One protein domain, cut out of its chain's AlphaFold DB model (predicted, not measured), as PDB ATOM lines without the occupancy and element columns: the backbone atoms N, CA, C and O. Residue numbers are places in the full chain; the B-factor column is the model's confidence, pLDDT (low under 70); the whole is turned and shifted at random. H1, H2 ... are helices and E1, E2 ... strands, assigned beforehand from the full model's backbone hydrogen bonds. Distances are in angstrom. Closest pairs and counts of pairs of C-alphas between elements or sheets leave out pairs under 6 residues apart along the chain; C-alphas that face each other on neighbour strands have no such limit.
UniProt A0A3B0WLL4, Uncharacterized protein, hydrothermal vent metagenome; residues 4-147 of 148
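This is residues 4 to 147 of the 148 residues of an uncharacterized protein of hydrothermal vent metagenome (UniProt A0A3B0WLL4). Seven strands close into a barrel, and the long helix H2 packs across its outside. Residues 24 to 29, of which 24 to 25 belong to the short helix H1, stick out, and the small strand E4 lies away from the wall. The 144 printed residues hold two named helices and eight named strands in the order E1 H1 E2 E3 E4 E5 E6 H2 E7 E8, of class mixed, helices and strands. Round the mixed ring run E1, E2, E3, E6, E5, E8, E7 and back to E1. The whole is compact, with a radius of gyration of the C-alphas of 15.9 A, and spans 47 by 38 by 31 A.

Start at E1, residues 4 to 16, which bends by 79 degrees at residue 12. Its pairing is staggered: residues 11 to 16 pair with E2, residues 34 to 41, antiparallel, with N 15 and O 36 2.8 A apart; residues 4 to 10 pair with E7, residues 114 to 124, antiparallel, with N 7 and O 120 2.9 A apart. E2 forms a hairpin with E3, residues 52 to 61, where N 37 and O 56 are 2.8 A apart. E3 is parallel to E6, residues 86 to 94, at 18 degrees, with N 57 and O 89 3.0 A apart. E6 and E5, residues 78 to 83, form a hairpin, with N 81 and O 88 2.8 A apart. E5 is antiparallel to E8, residues 133 to 146, with N 80 and O 135 2.9 A apart; E8 bends by 75 degrees at residue 136 and forms a hairpin with E7, with N 117 and O 143 2.8 A apart. H2, residues 95 to 109, is on the barrel, outside it, at a height over the sheet of 6.9 A. It runs across the strands, at 75 degrees to E1 on the local plane; its closest C-alphas to E7 are Tyr 108 and Ile 114, 7.0 A apart. H1, residues 20 to 25, is not on the barrel. E4, residues 69 to 71, pairs with no named strand, but pairs antiparallel with residues 74 to 75. In H1 and H2 every O i to N i+4 pair is within hydrogen-bond range.

Find C-alpha 4 at (451.851, 439.894, 385.104), where E1 begins and runs 29.9 A. E2 runs 22.2 A, E3 28.8 A and E6 26.4 A. H2 runs 20.7 A from C-alpha 95 at (440.143, 445.114, 360.160). E7 runs 31.3 A, and E8 runs 34.6 A to C-alpha 146 at (451.499, 419.338, 367.836).

The two C-alphas farthest apart, those of Ile 24 and Glu 127, are 47.6 A apart. The printed part has no cut, and no link is long. Look for pLDDT under 70 at residues 15 to 32 and 109 to 110; the mean of the printed part is 82.8.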
ATOM      1  N   ILE A   4     452.515 440.509 386.256       91.50
ATOM      2  CA  ILE A   4     451.851 439.894 385.104       91.50
ATOM      3  C   ILE A   4     451.657 438.413 385.419       91.50
ATOM      4  O   ILE A   4     452.617 437.711 385.734       91.50
ATOM      5  N   VAL A   5     450.410 437.958 385.371       92.88
ATOM      6  CA  VAL A   5     450.032 436.553 385.519       92.88
ATOM      7  C   VAL A   5     449.585 436.030 384.165       92.88
ATOM      8  O   VAL A   5     448.713 436.628 383.540       92.88
ATOM      9  N   THR A   6     450.159 434.913 383.727       93.25
ATOM     10  CA  THR A   6     449.809 434.308 382.440       93.25
ATOM     11  C   THR A   6     448.750 433.226 382.615       93.25
ATOM     12  O   THR A   6     448.941 432.299 383.401       93.25
ATOM     13  N   LEU A   7     447.648 433.316 381.867       92.31
ATOM     14  CA  LEU A   7     446.660 432.244 381.736       92.31
ATOM     15  C   LEU A   7     446.720 431.665 380.331       92.31
ATOM     16  O   LEU A   7     446.516 432.400 379.369       92.31
ATOM     17  N   SER A   8     446.935 430.358 380.218       91.69
ATOM     18  CA  SER A   8     446.967 429.658 378.932       91.69
ATOM     19  C   SER A   8     445.877 428.597 378.857       91.69
ATOM     20  O   SER A   8     445.613 427.902 379.841       91.69
ATOM     21  N   PHE A   9     445.254 428.460 377.694       90.62
ATOM     22  CA  PHE A   9     444.191 427.487 377.452       90.62
ATOM     23  C   PHE A   9     444.157 427.072 375.975       90.62
ATOM     24  O   PHE A   9     444.492 427.878 375.101       90.62
ATOM     25  N   PRO A  10     443.765 425.822 375.679       87.81
ATOM     26  CA  PRO A  10     443.511 425.396 374.313       87.81
ATOM     27  C   PRO A  10     442.228 426.036 373.780       87.81
ATOM     28  O   PRO A  10     441.264 426.274 374.519       87.81
ATOM     29  N   ILE A  11     442.202 426.285 372.474       85.69
ATOM     30  CA  ILE A  11     440.966 426.606 371.766       85.69
ATOM     31  C   ILE A  11     440.178 425.306 371.594       85.69
ATOM     32  O   ILE A  11     440.580 424.429 370.835       85.69
ATOM     33  N   ASN A  12     439.047 425.191 372.291       72.50
ATOM     34  CA  ASN A  12     438.184 424.008 372.199       72.50
ATOM     35  C   ASN A  12     437.150 424.153 371.086       72.50
ATOM     36  O   ASN A  12     436.755 423.173 370.476       72.50
ATOM     37  N   ASN A  13     436.668 425.377 370.874       70.75
ATOM     38  CA  ASN A  13     435.725 425.728 369.824       70.75
ATOM     39  C   ASN A  13     435.965 427.181 369.418       70.75
ATOM     40  O   ASN A  13     436.223 428.041 370.269       70.75
ATOM     41  N   TRP A  14     435.797 427.474 368.134       72.12
ATOM     42  CA  TRP A  14     435.731 428.840 367.634       72.12
ATOM     43  C   TRP A  14     434.398 429.051 366.917       72.12
ATOM     44  O   TRP A  14     433.908 428.182 366.201       72.12
ATOM     45  N   ASN A  15     433.790 430.209 367.149       63.84
ATOM     46  CA  ASN A  15     432.521 430.599 366.559       63.84
ATOM     47  C   ASN A  15     432.769 431.803 365.653       63.84
ATOM     48  O   ASN A  15     432.916 432.933 366.124       63.84
ATOM     49  N   HIS A  16     432.784 431.566 364.345       63.66
ATOM     50  CA  HIS A  16     432.718 432.635 363.359       63.66
ATOM     51  C   HIS A  16     431.257 433.047 363.171       63.66
ATOM     52  O   HIS A  16     430.445 432.264 362.685       63.66
ATOM     53  N   LEU A  17     430.898 434.275 363.548       55.38
ATOM     54  CA  LEU A  17     429.512 434.756 363.466       55.38
ATOM     55  C   LEU A  17     429.169 435.385 362.103       55.38
ATOM     56  O   LEU A  17     428.253 436.194 361.995       55.38
ATOM     57  N   TYR A  18     429.887 435.028 361.037       55.03
ATOM     58  CA  TYR A  18     429.549 435.475 359.684       55.03
ATOM     59  C   TYR A  18     428.590 434.480 359.022       55.03
ATOM     60  O   TYR A  18     429.010 433.600 358.273       55.03
ATOM     61  N   SER A  19     427.291 434.610 359.293       53.00
ATOM     62  CA  SER A  19     426.269 433.966 358.460       53.00
ATOM     63  C   SER A  19     425.729 434.959 357.432       53.00
ATOM     64  O   SER A  19     425.454 436.115 357.754       53.00
ATOM     65  N   LEU A  20     425.538 434.508 356.187       51.91
ATOM     66  CA  LEU A  20     424.902 435.309 355.134       51.91
ATOM     67  C   LEU A  20     423.517 435.809 355.584       51.91
ATOM     68  O   LEU A  20     423.141 436.941 355.305       51.91
ATOM     69  N   GLN A  21     422.795 434.992 356.353       53.00
ATOM     70  CA  GLN A  21     421.516 435.356 356.952       53.00
ATOM     71  C   GLN A  21     421.649 436.509 357.960       53.00
ATOM     72  O   GLN A  21     420.864 437.448 357.891       53.00
ATOM     73  N   GLN A  22     422.651 436.504 358.846       53.50
ATOM     74  CA  GLN A  22     422.916 437.639 359.742       53.50
ATOM     75  C   GLN A  22     423.410 438.871 358.983       53.50
ATOM     76  O   GLN A  22     423.009 439.970 359.334       53.50
ATOM     77  N   ALA A  23     424.209 438.715 357.923       55.41
ATOM     78  CA  ALA A  23     424.633 439.833 357.077       55.41
ATOM     79  C   ALA A  23     423.443 440.506 356.363       55.41
ATOM     80  O   ALA A  23     423.406 441.725 356.231       55.41
ATOM     81  N   ILE A  24     422.452 439.717 355.940       57.72
ATOM     82  CA  ILE A  24     421.221 440.215 355.311       57.72
ATOM     83  C   ILE A  24     420.277 440.842 356.352       57.72
ATOM     84  O   ILE A  24     419.711 441.903 356.100       57.72
ATOM     85  N   VAL A  25     420.109 440.216 357.522       57.00
ATOM     86  CA  VAL A  25     419.205 440.688 358.593       57.00
ATOM     87  C   VAL A  25     419.765 441.916 359.322       57.00
ATOM     88  O   VAL A  25     419.007 442.809 359.693       57.00
ATOM     89  N   HIS A  26     421.085 441.998 359.490       50.88
ATOM     90  CA  HIS A  26     421.795 443.112 360.122       50.88
ATOM     91  C   HIS A  26     422.486 444.006 359.093       50.88
ATOM     92  O   HIS A  26     423.577 444.503 359.353       50.88
ATOM     93  N   ASN A  27     421.842 444.278 357.953       44.66
ATOM     94  CA  ASN A  27     422.272 445.293 356.981       44.66
ATOM     95  C   ASN A  27     422.095 446.732 357.536       44.66
ATOM     96  O   ASN A  27     421.623 447.649 356.869       44.66
ATOM     97  N   ASN A  28     422.425 446.893 358.816       45.56
ATOM     98  CA  ASN A  28     422.566 448.116 359.564       45.56
ATOM     99  C   ASN A  28     424.084 448.256 359.792       45.56
ATOM    100  O   ASN A  28     424.682 447.349 360.374       45.56
ATOM    101  N   PRO A  29     424.732 449.339 359.341       48.88
ATOM    102  CA  PRO A  29     426.194 449.489 359.305       48.88
ATOM    103  C   PRO A  29     426.891 449.544 360.684       48.88
ATOM    104  O   PRO A  29     428.039 449.954 360.773       48.88
ATOM    105  N   LEU A  30     426.214 449.151 361.768       46.34
ATOM    106  CA  LEU A  30     426.641 449.353 363.155       46.34
ATOM    107  C   LEU A  30     427.157 448.094 363.865       46.34
ATOM    108  O   LEU A  30     427.665 448.207 364.978       46.34
ATOM    109  N   THR A  31     427.047 446.899 363.277       49.81
ATOM    110  CA  THR A  31     427.546 445.669 363.916       49.81
ATOM    111  C   THR A  31     428.705 445.094 363.118       49.81
ATOM    112  O   THR A  31     428.512 444.358 362.151       49.81
ATOM    113  N   GLY A  32     429.918 445.471 363.521       60.53
ATOM    114  CA  GLY A  32     431.157 444.927 362.983       60.53
ATOM    115  C   GLY A  32     431.224 443.404 363.104       60.53
ATOM    116  O   GLY A  32     430.564 442.783 363.943       60.53
ATOM    117  N   ARG A  33     432.018 442.788 362.226       76.88
ATOM    118  CA  ARG A  33     432.285 441.344 362.253       76.88
ATOM    119  C   ARG A  33     432.783 440.943 363.640       76.88
ATOM    120  O   ARG A  33     433.533 441.688 364.266       76.88
ATOM    121  N   SER A  34     432.378 439.766 364.107       81.50
ATOM    122  CA  SER A  34     432.864 439.226 365.374       81.50
ATOM    123  C   SER A  34     433.410 437.816 365.221       81.50
ATOM    124  O   SER A  34     432.954 437.027 364.387       81.50
ATOM    125  N   LEU A  35     434.419 437.530 366.034       84.81
ATOM    126  CA  LEU A  35     435.107 436.253 366.100       84.81
ATOM    127  C   LEU A  35     435.160 435.827 367.567       84.81
ATOM    128  O   LEU A  35     435.790 436.491 368.389       84.81
ATOM    129  N   GLY A  36     434.478 434.729 367.888       87.38
ATOM    130  CA  GLY A  36     434.416 434.189 369.240       87.38
ATOM    131  C   GLY A  36     435.347 432.995 369.429       87.38
ATOM    132  O   GLY A  36     435.314 432.063 368.629       87.38
ATOM    133  N   ILE A  37     436.115 432.977 370.517       87.38
ATOM    134  CA  ILE A  37     436.926 431.831 370.954       87.38
ATOM    135  C   ILE A  37     436.398 431.339 372.298       87.38
ATOM    136  O   ILE A  37     436.125 432.143 373.192       87.38
ATOM    137  N   LYS A  38     436.272 430.017 372.450       89.75
ATOM    138  CA  LYS A  38     435.908 429.368 373.712       89.75
ATOM    139  C   LYS A  38     436.934 428.309 374.094       89.75
ATOM    140  O   LYS A  38     437.385 427.529 373.254       89.75
ATOM    141  N   GLY A  39     437.248 428.245 375.380       90.69
ATOM    142  CA  GLY A  39     438.200 427.290 375.935       90.69
ATOM    143  C   GLY A  39     437.990 427.079 377.427       90.69
ATOM    144  O   GLY A  39     437.002 427.543 377.999       90.69
ATOM    145  N   HIS A  40     438.930 426.370 378.045       93.19
ATOM    146  CA  HIS A  40     438.955 426.125 379.485       93.19
ATOM    147  C   HIS A  40     440.363 426.347 380.030       93.19
ATOM    148  O   HIS A  40     441.334 425.795 379.513       93.19
ATOM    149  N   VAL A  41     440.469 427.156 381.082       92.06
ATOM    150  CA  VAL A  41     441.705 427.336 381.841       92.06
ATOM    151  C   VAL A  41     441.718 426.302 382.959       92.06
ATOM    152  O   VAL A  41     440.904 426.368 383.881       92.06
ATOM    153  N   VAL A  42     442.647 425.350 382.885       90.94
ATOM    154  CA  VAL A  42     442.678 424.193 383.789       90.94
ATOM    155  C   VAL A  42     443.779 424.345 384.835       90.94
ATOM    156  O   VAL A  42     444.910 424.707 384.515       90.94
ATOM    157  N   ASN A  43     443.450 424.022 386.091       88.31
ATOM    158  CA  ASN A  43     444.391 423.856 387.204       88.31
ATOM    159  C   ASN A  43     445.354 425.044 387.438       88.31
ATOM    160  O   ASN A  43     446.519 424.858 387.789       88.31
ATOM    161  N   GLN A  44     444.878 426.278 387.265       90.44
ATOM    162  CA  GLN A  44     445.687 427.469 387.536       90.44
ATOM    163  C   GLN A  44     445.568 427.891 389.010       90.44
ATOM    164  O   GLN A  44     444.449 428.152 389.464       90.44
ATOM    165  N   PRO A  45     446.681 428.032 389.765       90.75
ATOM    166  CA  PRO A  45     446.646 428.502 391.155       90.75
ATOM    167  C   PRO A  45     445.958 429.862 391.293       90.75
ATOM    168  O   PRO A  45     445.168 430.077 392.206       90.75
ATOM    169  N   PHE A  46     446.182 430.749 390.318       91.81
ATOM    170  CA  PHE A  46     445.568 432.077 390.263       91.81
ATOM    171  C   PHE A  46     444.028 432.036 390.224       91.81
ATOM    172  O   PHE A  46     443.374 432.981 390.660       91.81
ATOM    173  N   LEU A  47     443.460 430.920 389.752       91.56
ATOM    174  CA  LEU A  47     442.025 430.618 389.704       91.56
ATOM    175  C   LEU A  47     441.618 429.562 390.749       91.56
ATOM    176  O   LEU A  47     440.626 428.852 390.579       91.56
ATOM    177  N   HIS A  48     442.385 429.424 391.834       90.56
ATOM    178  CA  HIS A  48     442.144 428.453 392.906       90.56
ATOM    179  C   HIS A  48     442.077 426.995 392.424       90.56
ATOM    180  O   HIS A  48     441.277 426.211 392.934       90.56
ATOM    181  N   HIS A  49     442.893 426.638 391.427       89.50
ATOM    182  CA  HIS A  49     442.950 425.295 390.836       89.50
ATOM    183  C   HIS A  49     441.622 424.801 390.237       89.50
ATOM    184  O   HIS A  49     441.437 423.601 390.040       89.50
ATOM    185  N   LYS A  50     440.693 425.710 389.923       87.62
ATOM    186  CA  LYS A  50     439.416 425.359 389.297       87.62
ATOM    187  C   LYS A  50     439.546 425.279 387.786       87.62
ATOM    188  O   LYS A  50     440.212 426.112 387.171       87.62
ATOM    189  N   ASP A  51     438.851 424.310 387.203       91.44
ATOM    190  CA  ASP A  51     438.550 424.333 385.777       91.44
ATOM    191  C   ASP A  51     437.579 425.484 385.499       91.44
ATOM    192  O   ASP A  51     436.495 425.551 386.083       91.44
ATOM    193  N   THR A  52     438.025 426.438 384.687       93.94
ATOM    194  CA  THR A  52     437.337 427.712 384.497       93.94
ATOM    195  C   THR A  52     437.081 427.944 383.008       93.94
ATOM    196  O   THR A  52     438.037 428.168 382.255       93.94
ATOM    197  N   PRO A  53     435.811 427.933 382.562       94.00
ATOM    198  CA  PRO A  53     435.456 428.280 381.192       94.00
ATOM    199  C   PRO A  53     435.904 429.699 380.850       94.00
ATOM    200  O   PRO A  53     435.760 430.618 381.662       94.00
ATOM    201  N   ILE A  54     436.395 429.886 379.629       93.81
ATOM    202  CA  ILE A  54     436.765 431.195 379.097       93.81
ATOM    203  C   ILE A  54     436.124 431.440 377.734       93.81
ATOM    204  O   ILE A  54     436.105 430.559 376.871       93.81
ATOM    205  N   SER A  55     435.603 432.652 377.546       92.81
ATOM    206  CA  SER A  55     435.050 433.136 376.284       92.81
ATOM    207  C   SER A  55     435.637 434.498 375.927       92.81
ATOM    208  O   SER A  55     435.626 435.438 376.723       92.81
ATOM    209  N   ILE A  56     436.110 434.611 374.692       91.56
ATOM    210  CA  ILE A  56     436.723 435.818 374.136       91.56
ATOM    211  C   ILE A  56     435.939 436.191 372.898       91.56
ATOM    212  O   ILE A  56     435.699 435.334 372.049       91.56
ATOM    213  N   ASN A  57     435.557 437.456 372.781       91.44
ATOM    214  CA  ASN A  57     434.911 437.963 371.582       91.44
ATOM    215  C   ASN A  57     435.724 439.112 370.989       91.44
ATOM    216  O   ASN A  57     435.814 440.181 371.589       91.44
ATOM    217  N   PHE A  58     436.289 438.901 369.805       90.00
ATOM    218  CA  PHE A  58     436.929 439.962 369.039       90.00
ATOM    219  C   PHE A  58     435.882 440.682 368.204       90.00
ATOM    220  O   PHE A  58     435.103 440.036 367.501       90.00
ATOM    221  N   ILE A  59     435.862 442.007 368.276       88.56
ATOM    222  CA  ILE A  59     434.902 442.854 367.570       88.56
ATOM    223  C   ILE A  59     435.681 443.719 366.588       88.56
ATOM    224  O   ILE A  59     436.483 444.556 366.999       88.56
ATOM    225  N   GLN A  60     435.440 443.523 365.293       88.31
ATOM    226  CA  GLN A  60     436.016 444.371 364.262       88.31
ATOM    227  C   GLN A  60     435.396 445.769 364.341       88.31
ATOM    228  O   GLN A  60     434.173 445.909 364.282       88.31
ATOM    229  N   VAL A  61     436.235 446.795 364.411       87.19
ATOM    230  CA  VAL A  61     435.840 448.205 364.301       87.19
ATOM    231  C   VAL A  61     436.432 448.836 363.038       87.19
ATOM    232  O   VAL A  61     437.396 448.324 362.465       87.19
ATOM    233  N   ASP A  62     435.841 449.941 362.579       82.38
ATOM    234  CA  ASP A  62     436.214 450.581 361.307       82.38
ATOM    235  C   ASP A  62     437.571 451.299 361.353       82.38
ATOM    236  O   ASP A  62     438.232 451.454 360.326       82.38
ATOM    237  N   SER A  63     438.004 451.719 362.541       82.94
ATOM    238  CA  SER A  63     439.273 452.408 362.784       82.94
ATOM    239  C   SER A  63     440.070 451.717 363.883       82.94
ATOM    240  O   SER A  63     439.471 451.166 364.804       82.94
ATOM    241  N   ALA A  64     441.402 451.818 363.830       84.94
ATOM    242  CA  ALA A  64     442.303 451.341 364.881       84.94
ATOM    243  C   ALA A  64     441.803 451.743 366.283       84.94
ATOM    244  O   ALA A  64     441.658 452.944 366.545       84.94
ATOM    245  N   PRO A  65     441.512 450.770 367.173       86.94
ATOM    246  CA  PRO A  65     441.164 451.066 368.553       86.94
ATOM    247  C   PRO A  65     442.287 451.848 369.233       86.94
ATOM    248  O   PRO A  65     443.471 451.579 369.025       86.94
ATOM    249  N   ASN A  66     441.917 452.806 370.077       88.88
ATOM    250  CA  ASN A  66     442.884 453.501 370.913       88.88
ATOM    251  C   ASN A  66     443.153 452.673 372.177       88.88
ATOM    252  O   ASN A  66     442.377 452.739 373.130       88.88
ATOM    253  N   TYR A  67     444.237 451.900 372.180       89.38
ATOM    254  CA  TYR A  67     444.659 451.130 373.348       89.38
ATOM    255  C   TYR A  67     445.452 452.021 374.321       89.38
ATOM    256  O   TYR A  67     446.544 452.481 373.962       89.38
ATOM    257  N   PRO A  68     444.964 452.282 375.549       90.19
ATOM    258  CA  PRO A  68     445.650 453.172 376.476       90.19
ATOM    259  C   PRO A  68     446.974 452.562 376.956       90.19
ATOM    260  O   PRO A  68     447.088 451.353 377.152       90.19
ATOM    261  N   LEU A  69     447.982 453.411 377.160       90.62
ATOM    262  CA  LEU A  69     449.267 453.005 377.731       90.62
ATOM    263  C   LEU A  69     449.153 452.873 379.254       90.62
ATOM    264  O   LEU A  69     448.743 453.812 379.935       90.62
ATOM    265  N   ILE A  70     449.575 451.727 379.788       86.62
ATOM    266  CA  ILE A  70     449.674 451.469 381.232       86.62
ATOM    267  C   ILE A  70     451.092 451.784 381.740       86.62
ATOM    268  O   ILE A  70     451.270 452.315 382.837       86.62
ATOM    269  N   LYS A  71     452.114 451.450 380.944       84.38
ATOM    270  CA  LYS A  71     453.542 451.729 381.178       84.38
ATOM    271  C   LYS A  71     454.198 452.107 379.844       84.38
ATOM    272  O   LYS A  71     453.564 451.896 378.807       84.38
ATOM    273  N   PRO A  72     455.439 452.635 379.836       82.75
ATOM    274  CA  PRO A  72     456.203 452.740 378.596       82.75
ATOM    275  C   PRO A  72     456.177 451.388 377.873       82.75
ATOM    276  O   PRO A  72     456.477 450.365 378.486       82.75
ATOM    277  N   ASP A  73     455.721 451.394 376.622       83.06
ATOM    278  CA  ASP A  73     455.621 450.228 375.735       83.06
ATOM    279  C   ASP A  73     454.626 449.121 376.150       83.06
ATOM    280  O   ASP A  73     454.675 448.014 375.617       83.06
ATOM    281  N   GLN A  74     453.688 449.398 377.065       86.81
ATOM    282  CA  GLN A  74     452.665 448.430 377.482       86.81
ATOM    283  C   GLN A  74     451.256 449.003 377.323       86.81
ATOM    284  O   GLN A  74     450.861 449.912 378.057       86.81
ATOM    285  N   HIS A  75     450.484 448.429 376.402       89.62
ATOM    286  CA  HIS A  75     449.095 448.802 376.140       89.62
ATOM    287  C   HIS A  75     448.104 447.918 376.913       89.62
ATOM    288  O   HIS A  75     448.338 446.725 377.111       89.62
ATOM    289  N   GLU A  76     446.972 448.494 377.318       91.75
ATOM    290  CA  GLU A  76     445.787 447.728 377.710       91.75
ATOM    291  C   GLU A  76     445.072 447.247 376.446       91.75
ATOM    292  O   GLU A  76     444.554 448.054 375.676       91.75
ATOM    293  N   LEU A  77     445.033 445.934 376.233       91.69
ATOM    294  CA  LEU A  77     444.335 445.325 375.097       91.69
ATOM    295  C   LEU A  77     442.828 445.213 375.355       91.69
ATOM    296  O   LEU A  77     442.029 445.167 374.424       91.69
ATOM    297  N   GLY A  78     442.439 445.151 376.625       92.38
ATOM    298  CA  GLY A  78     441.054 445.083 377.054       92.38
ATOM    299  C   GLY A  78     440.932 444.608 378.492       92.38
ATOM    300  O   GLY A  78     441.915 444.482 379.225       92.38
ATOM    301  N   LEU A  79     439.700 444.305 378.881       94.38
ATOM    302  CA  LEU A  79     439.354 443.879 380.227       94.38
ATOM    303  C   LEU A  79     438.788 442.462 380.205       94.38
ATOM    304  O   LEU A  79     437.995 442.105 379.328       94.38
ATOM    305  N   ILE A  80     439.182 441.652 381.182       95.38
ATOM    306  CA  ILE A  80     438.626 440.319 381.401       95.38
ATOM    307  C   ILE A  80     437.876 440.286 382.725       95.38
ATOM    308  O   ILE A  80     438.380 440.720 383.760       95.38
ATOM    309  N   HIS A  81     436.654 439.775 382.682       94.81
ATOM    310  CA  HIS A  81     435.763 439.682 383.825       94.81
ATOM    311  C   HIS A  81     435.711 438.247 384.319       94.81
ATOM    312  O   HIS A  81     435.475 437.332 383.529       94.81
ATOM    313  N   PHE A  82     435.850 438.065 385.628       92.56
ATOM    314  CA  PHE A  82     435.586 436.789 386.272       92.56
ATOM    315  C   PHE A  82     434.253 436.853 387.014       92.56
ATOM    316  O   PHE A  82     434.185 437.362 388.125       92.56
ATOM    317  N   HIS A  83     433.183 436.338 386.413       88.75
ATOM    318  CA  HIS A  83     431.830 436.373 386.981       88.75
ATOM    319  C   HIS A  83     431.218 434.977 386.925       88.75
ATOM    320  O   HIS A  83     431.430 434.263 385.957       88.75
ATOM    321  N   GLN A  84     430.463 434.553 387.945       85.75
ATOM    322  CA  GLN A  84     429.800 433.230 387.948       85.75
ATOM    323  C   GLN A  84     430.718 432.040 387.571       85.75
ATOM    324  O   GLN A  84     430.268 431.088 386.946       85.75
ATOM    325  N   GLN A  85     431.994 432.069 387.978       85.75
ATOM    326  CA  GLN A  85     432.993 431.029 387.660       85.75
ATOM    327  C   GLN A  85     433.351 430.900 386.168       85.75
ATOM    328  O   GLN A  85     433.892 429.883 385.758       85.75
ATOM    329  N   GLN A  86     433.097 431.930 385.368       91.75
ATOM    330  CA  GLN A  86     433.494 431.996 383.963       91.75
ATOM    331  C   GLN A  86     434.278 433.278 383.691       91.75
ATOM    332  O   GLN A  86     434.029 434.328 384.294       91.75
ATOM    333  N   LEU A  87     435.229 433.175 382.771       94.19
ATOM    334  CA  LEU A  87     436.036 434.278 382.281       94.19
ATOM    335  C   LEU A  87     435.447 434.790 380.971       94.19
ATOM    336  O   LEU A  87     435.251 434.022 380.033       94.19
ATOM    337  N   ASN A  88     435.181 436.089 380.895       94.94
ATOM    338  CA  ASN A  88     434.611 436.706 379.704       94.94
ATOM    339  C   ASN A  88     435.356 437.986 379.350       94.94
ATOM    340  O   ASN A  88     435.619 438.819 380.216       94.94
ATOM    341  N   THR A  89     435.660 438.164 378.070       94.62
ATOM    342  CA  THR A  89     436.271 439.394 377.569       94.62
ATOM    343  C   THR A  89     435.770 439.734 376.170       94.62
ATOM    344  O   THR A  89     435.390 438.855 375.388       94.62
ATOM    345  N   GLN A  90     435.764 441.029 375.870       92.44
ATOM    346  CA  GLN A  90     435.541 441.559 374.536       92.44
ATOM    347  C   GLN A  90     436.712 442.470 374.177       92.44
ATOM    348  O   GLN A  90     437.059 443.359 374.952       92.44
ATOM    349  N   ILE A  91     437.310 442.240 373.012       91.62
ATOM    350  CA  ILE A  91     438.478 442.982 372.536       91.62
ATOM    351  C   ILE A  91     438.116 443.594 371.187       91.62
ATOM    352  O   ILE A  91     437.749 442.887 370.248       91.62
ATOM    353  N   GLN A  92     438.184 444.916 371.093       91.31
ATOM    354  CA  GLN A  92     438.020 445.602 369.816       91.31
ATOM    355  C   GLN A  92     439.320 445.498 369.034       91.31
ATOM    356  O   GLN A  92     440.383 445.672 369.613       91.31
ATOM    357  N   VAL A  93     439.238 445.231 367.736       90.12
ATOM    358  CA  VAL A  93     440.391 445.146 366.834       90.12
ATOM    359  C   VAL A  93     440.049 445.824 365.514       90.12
ATOM    360  O   VAL A  93     438.889 445.831 365.096       90.12
ATOM    361  N   ASP A  94     441.039 446.401 364.838       89.00
ATOM    362  CA  ASP A  94     440.816 446.878 363.476       89.00
ATOM    363  C   ASP A  94     440.677 445.720 362.483       89.00
ATOM    364  O   ASP A  94     440.891 444.545 362.791       89.00
ATOM    365  N   ARG A  95     440.311 446.071 361.250       87.62
ATOM    366  CA  ARG A  95     440.143 445.114 360.160       87.62
ATOM    367  C   ARG A  95     441.404 444.302 359.858       87.62
ATOM    368  O   ARG A  95     441.275 443.127 359.528       87.62
ATOM    369  N   GLN A  96     442.589 444.909 359.899       87.50
ATOM    370  CA  GLN A  96     443.825 444.215 359.543       87.50
ATOM    371  C   GLN A  96     444.118 443.118 360.571       87.50
ATOM    372  O   GLN A  96     444.288 441.959 360.192       87.50
ATOM    373  N   VAL A  97     444.073 443.467 361.856       88.19
ATOM    374  CA  VAL A  97     444.270 442.528 362.967       88.19
ATOM    375  C   VAL A  97     443.178 441.454 362.976       88.19
ATOM    376  O   VAL A  97     443.474 440.275 363.158       88.19
ATOM    377  N   PHE A  98     441.917 441.828 362.732       88.69
ATOM    378  CA  PHE A  98     440.806 440.875 362.681       88.69
ATOM    379  C   PHE A  98     440.997 439.810 361.594       88.69
ATOM    380  O   PHE A  98     440.822 438.619 361.854       88.69
ATOM    381  N   GLU A  99     441.348 440.219 360.371       85.75
ATOM    382  CA  GLU A  99     441.539 439.282 359.261       85.75
ATOM    383  C   GLU A  99     442.776 438.402 359.456       85.75
ATOM    384  O   GLU A  99     442.735 437.228 359.088       85.75
ATOM    385  N   GLU A 100     443.842 438.919 360.072       86.25
ATOM    386  CA  GLU A 100     445.020 438.123 360.426       86.25
ATOM    387  C   GLU A 100     444.690 437.062 361.485       86.25
ATOM    388  O   GLU A 100     444.979 435.884 361.278       86.25
ATOM    389  N   LEU A 101     443.996 437.438 362.569       86.00
ATOM    390  CA  LEU A 101     443.527 436.490 363.588       86.00
ATOM    391  C   LEU A 101     442.623 435.422 362.971       86.00
ATOM    392  O   LEU A 101     442.808 434.232 363.216       86.00
ATOM    393  N   ARG A 102     441.661 435.835 362.137       84.06
ATOM    394  CA  ARG A 102     440.758 434.912 361.445       84.06
ATOM    395  C   ARG A 102     441.533 433.946 360.555       84.06
ATOM    396  O   ARG A 102     441.267 432.750 360.605       84.06
ATOM    397  N   LYS A 103     442.469 434.451 359.747       83.62
ATOM    398  CA  LYS A 103     443.282 433.638 358.840       83.62
ATOM    399  C   LYS A 103     444.114 432.624 359.618       83.62
ATOM    400  O   LYS A 103     444.007 431.439 359.330       83.62
ATOM    401  N   ASN A 104     444.862 433.074 360.624       79.12
ATOM    402  CA  ASN A 104     445.732 432.204 361.411       79.12
ATOM    403  C   ASN A 104     444.916 431.107 362.103       79.12
ATOM    404  O   ASN A 104     445.262 429.937 362.030       79.12
ATOM    405  N   LEU A 105     443.781 431.448 362.714       80.00
ATOM    406  CA  LEU A 105     442.944 430.443 363.366       80.00
ATOM    407  C   LEU A 105     442.320 429.457 362.371       80.00
ATOM    408  O   LEU A 105     442.256 428.273 362.677       80.00
ATOM    409  N   MET A 106     441.891 429.914 361.191       77.81
ATOM    410  CA  MET A 106     441.326 429.036 360.160       77.81
ATOM    411  C   MET A 106     442.363 428.099 359.541       77.81
ATOM    412  O   MET A 106     442.074 426.924 359.363       77.81
ATOM    413  N   GLU A 107     443.556 428.600 359.222       74.19
ATOM    414  CA  GLU A 107     444.607 427.796 358.583       74.19
ATOM    415  C   GLU A 107     445.051 426.623 359.459       74.19
ATOM    416  O   GLU A 107     445.356 425.552 358.939       74.19
ATOM    417  N   TYR A 108     445.056 426.807 360.780       71.12
ATOM    418  CA  TYR A 108     445.519 425.783 361.714       71.12
ATOM    419  C   TYR A 108     444.393 424.948 362.332       71.12
ATOM    420  O   TYR A 108     444.682 423.889 362.879       71.12
ATOM    421  N   ALA A 109     443.127 425.375 362.244       67.19
ATOM    422  CA  ALA A 109     441.997 424.621 362.798       67.19
ATOM    423  C   ALA A 109     441.737 423.288 362.076       67.19
ATOM    424  O   ALA A 109     441.222 422.361 362.695       67.19
ATOM    425  N   ASP A 110     442.097 423.192 360.794       66.12
ATOM    426  CA  ASP A 110     441.821 422.014 359.961       66.12
ATOM    427  C   ASP A 110     442.991 421.013 359.914       66.12
ATOM    428  O   ASP A 110     442.903 419.986 359.236       66.12
ATOM    429  N   ILE A 111     444.099 421.284 360.617       71.25
ATOM    430  CA  ILE A 111     445.259 420.388 360.633       71.25
ATOM    431  C   ILE A 111     445.112 419.380 361.775       71.25
ATOM    432  O   ILE A 111     445.194 419.726 362.953       71.25
ATOM    433  N   GLU A 112     444.922 418.112 361.411       71.19
ATOM    434  CA  GLU A 112     444.836 417.004 362.362       71.19
ATOM    435  C   GLU A 112     446.104 416.924 363.233       71.19
ATOM    436  O   GLU A 112     447.229 416.977 362.733       71.19
ATOM    437  N   GLY A 113     445.912 416.827 364.552       72.44
ATOM    438  CA  GLY A 113     446.993 416.762 365.537       72.44
ATOM    439  C   GLY A 113     447.682 418.095 365.858       72.44
ATOM    440  O   GLY A 113     448.700 418.092 366.548       72.44
ATOM    441  N   ILE A 114     447.167 419.238 365.379       75.06
ATOM    442  CA  ILE A 114     447.619 420.571 365.804       75.06
ATOM    443  C   ILE A 114     446.571 421.223 366.705       75.06
ATOM    444  O   ILE A 114     445.412 421.401 366.344       75.06
ATOM    445  N   HIS A 115     447.015 421.661 367.881       80.19
ATOM    446  CA  HIS A 115     446.218 422.416 368.836       80.19
ATOM    447  C   HIS A 115     446.697 423.864 368.922       80.19
ATOM    448  O   HIS A 115     447.891 424.135 369.064       80.19
ATOM    449  N   ILE A 116     445.756 424.808 368.896       83.62
ATOM    450  CA  ILE A 116     446.048 426.225 369.124       83.62
ATOM    451  C   ILE A 116     445.892 426.525 370.615       83.62
ATOM    452  O   ILE A 116     444.825 426.328 371.199       83.62
ATOM    453  N   MET A 117     446.960 427.030 371.220       88.12
ATOM    454  CA  MET A 117     447.006 427.509 372.596       88.12
ATOM    455  C   MET A 117     446.955 429.029 372.600       88.12
ATOM    456  O   MET A 117     447.781 429.662 371.952       88.12
ATOM    457  N   VAL A 118     446.041 429.620 373.363       88.69
ATOM    458  CA  VAL A 118     446.003 431.070 373.601       88.69
ATOM    459  C   VAL A 118     446.546 431.352 374.993       88.69
ATOM    460  O   VAL A 118     446.273 430.595 375.924       88.69
ATOM    461  N   SER A 119     447.315 432.432 375.135       90.94
ATOM    462  CA  SER A 119     447.857 432.896 376.412       90.94
ATOM    463  C   SER A 119     447.534 434.368 376.643       90.94
ATOM    464  O   SER A 119     447.783 435.203 375.779       90.94
ATOM    465  N   PHE A 120     447.012 434.688 377.824       92.25
ATOM    466  CA  PHE A 120     446.777 436.053 378.278       92.25
ATOM    467  C   PHE A 120     447.763 436.452 379.357       92.25
ATOM    468  O   PHE A 120     447.841 435.776 380.378       92.25
ATOM    469  N   GLY A 121     448.432 437.589 379.179       92.88
ATOM    470  CA  GLY A 121     449.096 438.293 380.271       92.88
ATOM    471  C   GLY A 121     448.102 439.220 380.963       92.88
ATOM    472  O   GLY A 121     447.575 440.141 380.338       92.88
ATOM    473  N   LEU A 122     447.849 438.975 382.247       93.75
ATOM    474  CA  LEU A 122     446.923 439.740 383.077       93.75
ATOM    475  C   LEU A 122     447.680 440.551 384.120       93.75
ATOM    476  O   LEU A 122     448.518 440.008 384.840       93.75
ATOM    477  N   LEU A 123     447.366 441.838 384.241       92.75
ATOM    478  CA  LEU A 123     447.935 442.673 385.293       92.75
ATOM    479  C   LEU A 123     447.165 442.451 386.601       92.75
ATOM    480  O   LEU A 123     445.968 442.705 386.665       92.75
ATOM    481  N   SER A 124     447.845 441.975 387.645       92.38
ATOM    482  CA  SER A 124     447.236 441.706 388.952       92.38
ATOM    483  C   SER A 124     448.127 442.156 390.101       92.38
ATOM    484  O   SER A 124     449.342 441.965 390.085       92.38
ATOM    485  N   GLU A 125     447.519 442.704 391.147       90.31
ATOM    486  CA  GLU A 125     448.194 442.995 392.419       90.31
ATOM    487  C   GLU A 125     448.023 441.877 393.454       90.31
ATOM    488  O   GLU A 125     448.684 441.883 394.489       90.31
ATOM    489  N   SER A 126     447.153 440.908 393.169       88.12
ATOM    490  CA  SER A 126     446.790 439.831 394.088       88.12
ATOM    491  C   SER A 126     447.432 438.501 393.701       88.12
ATOM    492  O   SER A 126     447.787 438.255 392.545       88.12
ATOM    493  N   GLU A 127     447.572 437.608 394.679       87.06
ATOM    494  CA  GLU A 127     448.007 436.227 394.440       87.06
ATOM    495  C   GLU A 127     446.920 435.350 393.824       87.06
ATOM    496  O   GLU A 127     447.247 434.404 393.115       87.06
ATOM    497  N   HIS A 128     445.657 435.695 394.059       89.62
ATOM    498  CA  HIS A 128     444.490 434.991 393.551       89.62
ATOM    499  C   HIS A 128     443.504 435.991 392.963       89.62
ATOM    500  O   HIS A 128     443.394 437.122 393.447       89.62
ATOM    501  N   TRP A 129     442.767 435.567 391.942       89.94
ATOM    502  CA  TRP A 129     441.736 436.395 391.343       89.94
ATOM    503  C   TRP A 129     440.433 436.315 392.143       89.94
ATOM    504  O   TRP A 129     439.838 435.251 392.308       89.94
ATOM    505  N   GLN A 130     439.967 437.461 392.630       85.44
ATOM    506  CA  GLN A 130     438.686 437.580 393.317       85.44
ATOM    507  C   GLN A 130     437.508 437.471 392.343       85.44
ATOM    508  O   GLN A 130     437.494 438.090 391.279       85.44
ATOM    509  N   LYS A 131     436.492 436.695 392.725       79.19
ATOM    510  CA  LYS A 131     435.255 436.576 391.953       79.19
ATOM    511  C   LYS A 131     434.559 437.941 391.856       79.19
ATOM    512  O   LYS A 131     434.589 438.715 392.804       79.19
ATOM    513  N   ASP A 132     433.923 438.184 390.717       86.06
ATOM    514  CA  ASP A 132     433.168 439.392 390.379       86.06
ATOM    515  C   ASP A 132     434.065 440.640 390.254       86.06
ATOM    516  O   ASP A 132     433.628 441.773 390.449       86.06
ATOM    517  N   THR A 133     435.334 440.422 389.876       87.88
ATOM    518  CA  THR A 133     436.308 441.480 389.581       87.88
ATOM    519  C   THR A 133     436.829 441.394 388.148       87.88
ATOM    520  O   THR A 133     436.680 440.381 387.453       87.88
ATOM    521  N   THR A 134     437.451 442.485 387.712       93.00
ATOM    522  CA  THR A 134     437.989 442.665 386.364       93.00
ATOM    523  C   THR A 134     439.502 442.833 386.433       93.00
ATOM    524  O   THR A 134     439.992 443.487 387.351       93.00
ATOM    525  N   LEU A 135     440.230 442.290 385.456       93.94
ATOM    526  CA  LEU A 135     441.670 442.516 385.287       93.94
ATOM    527  C   LEU A 135     441.979 443.049 383.889       93.94
ATOM    528  O   LEU A 135     441.270 442.738 382.929       93.94
ATOM    529  N   GLN A 136     443.060 443.825 383.777       94.50
ATOM    530  CA  GLN A 136     443.577 444.278 382.489       94.50
ATOM    531  C   GLN A 136     444.293 443.147 381.756       94.50
ATOM    532  O   GLN A 136     445.181 442.495 382.315       94.50
ATOM    533  N   ILE A 137     443.957 442.974 380.481       94.19
ATOM    534  CA  ILE A 137     444.726 442.175 379.533       94.19
ATOM    535  C   ILE A 137     445.799 443.081 378.939       94.19
ATOM    536  O   ILE A 137     445.495 444.116 378.349       94.19
ATOM    537  N   VAL A 138     447.055 442.679 379.076       92.44
ATOM    538  CA  VAL A 138     448.214 443.445 378.595       92.44
ATOM    539  C   VAL A 138     449.029 442.703 377.542       92.44
ATOM    540  O   VAL A 138     449.932 443.274 376.942       92.44
ATOM    541  N   GLN A 139     448.722 441.425 377.335       90.50
ATOM    542  CA  GLN A 139     449.366 440.573 376.346       90.50
ATOM    543  C   GLN A 139     448.386 439.486 375.906       90.50
ATOM    544  O   GLN A 139     447.650 438.945 376.736       90.50
ATOM    545  N   LEU A 140     448.384 439.181 374.611       88.56
ATOM    546  CA  LEU A 140     447.620 438.099 374.004       88.56
ATOM    547  C   LEU A 140     448.516 437.417 372.977       88.56
ATOM    548  O   LEU A 140     448.809 437.997 371.935       88.56
ATOM    549  N   ASP A 141     448.909 436.184 373.270       87.56
ATOM    550  CA  ASP A 141     449.701 435.355 372.366       87.56
ATOM    551  C   ASP A 141     448.919 434.113 371.954       87.56
ATOM    552  O   ASP A 141     448.049 433.626 372.683       87.56
ATOM    553  N   TYR A 142     449.282 433.554 370.806       84.81
ATOM    554  CA  TYR A 142     448.837 432.239 370.374       84.81
ATOM    555  C   TYR A 142     450.039 431.399 369.937       84.81
ATOM    556  O   TYR A 142     450.990 431.904 369.345       84.81
ATOM    557  N   ALA A 143     450.003 430.107 370.245       83.75
ATOM    558  CA  ALA A 143     451.042 429.151 369.892       83.75
ATOM    559  C   ALA A 143     450.414 427.864 369.357       83.75
ATOM    560  O   ALA A 143     449.387 427.407 369.859       83.75
ATOM    561  N   MET A 144     451.048 427.267 368.353       80.88
ATOM    562  CA  MET A 144     450.678 425.947 367.849       80.88
ATOM    563  C   MET A 144     451.417 424.875 368.640       80.88
ATOM    564  O   MET A 144     452.625 424.980 368.861       80.88
ATOM    565  N   LYS A 145     450.701 423.830 369.042       77.38
ATOM    566  CA  LYS A 145     451.267 422.660 369.704       77.38
ATOM    567  C   LYS A 145     450.820 421.408 368.954       77.38
ATOM    568  O   LYS A 145     449.624 421.170 368.851       77.38
ATOM    569  N   GLY A 146     451.775 420.648 368.424       71.50
ATOM    570  CA  GLY A 146     451.499 419.338 367.836       71.50
ATOM    571  C   GLY A 146     451.291 418.267 368.907       71.50
ATOM    572  O   GLY A 146     451.817 418.402 370.018       71.50
ATOM    573  N   ASP A 147     450.563 417.212 368.558       70.06
ATOM    574  CA  ASP A 147     450.499 415.985 369.347       70.06
ATOM    575  C   ASP A 147     451.895 415.353 369.430       70.06
ATOM    576  O   ASP A 147     452.512 415.010 368.420       70.06
TER     577      ASP A 147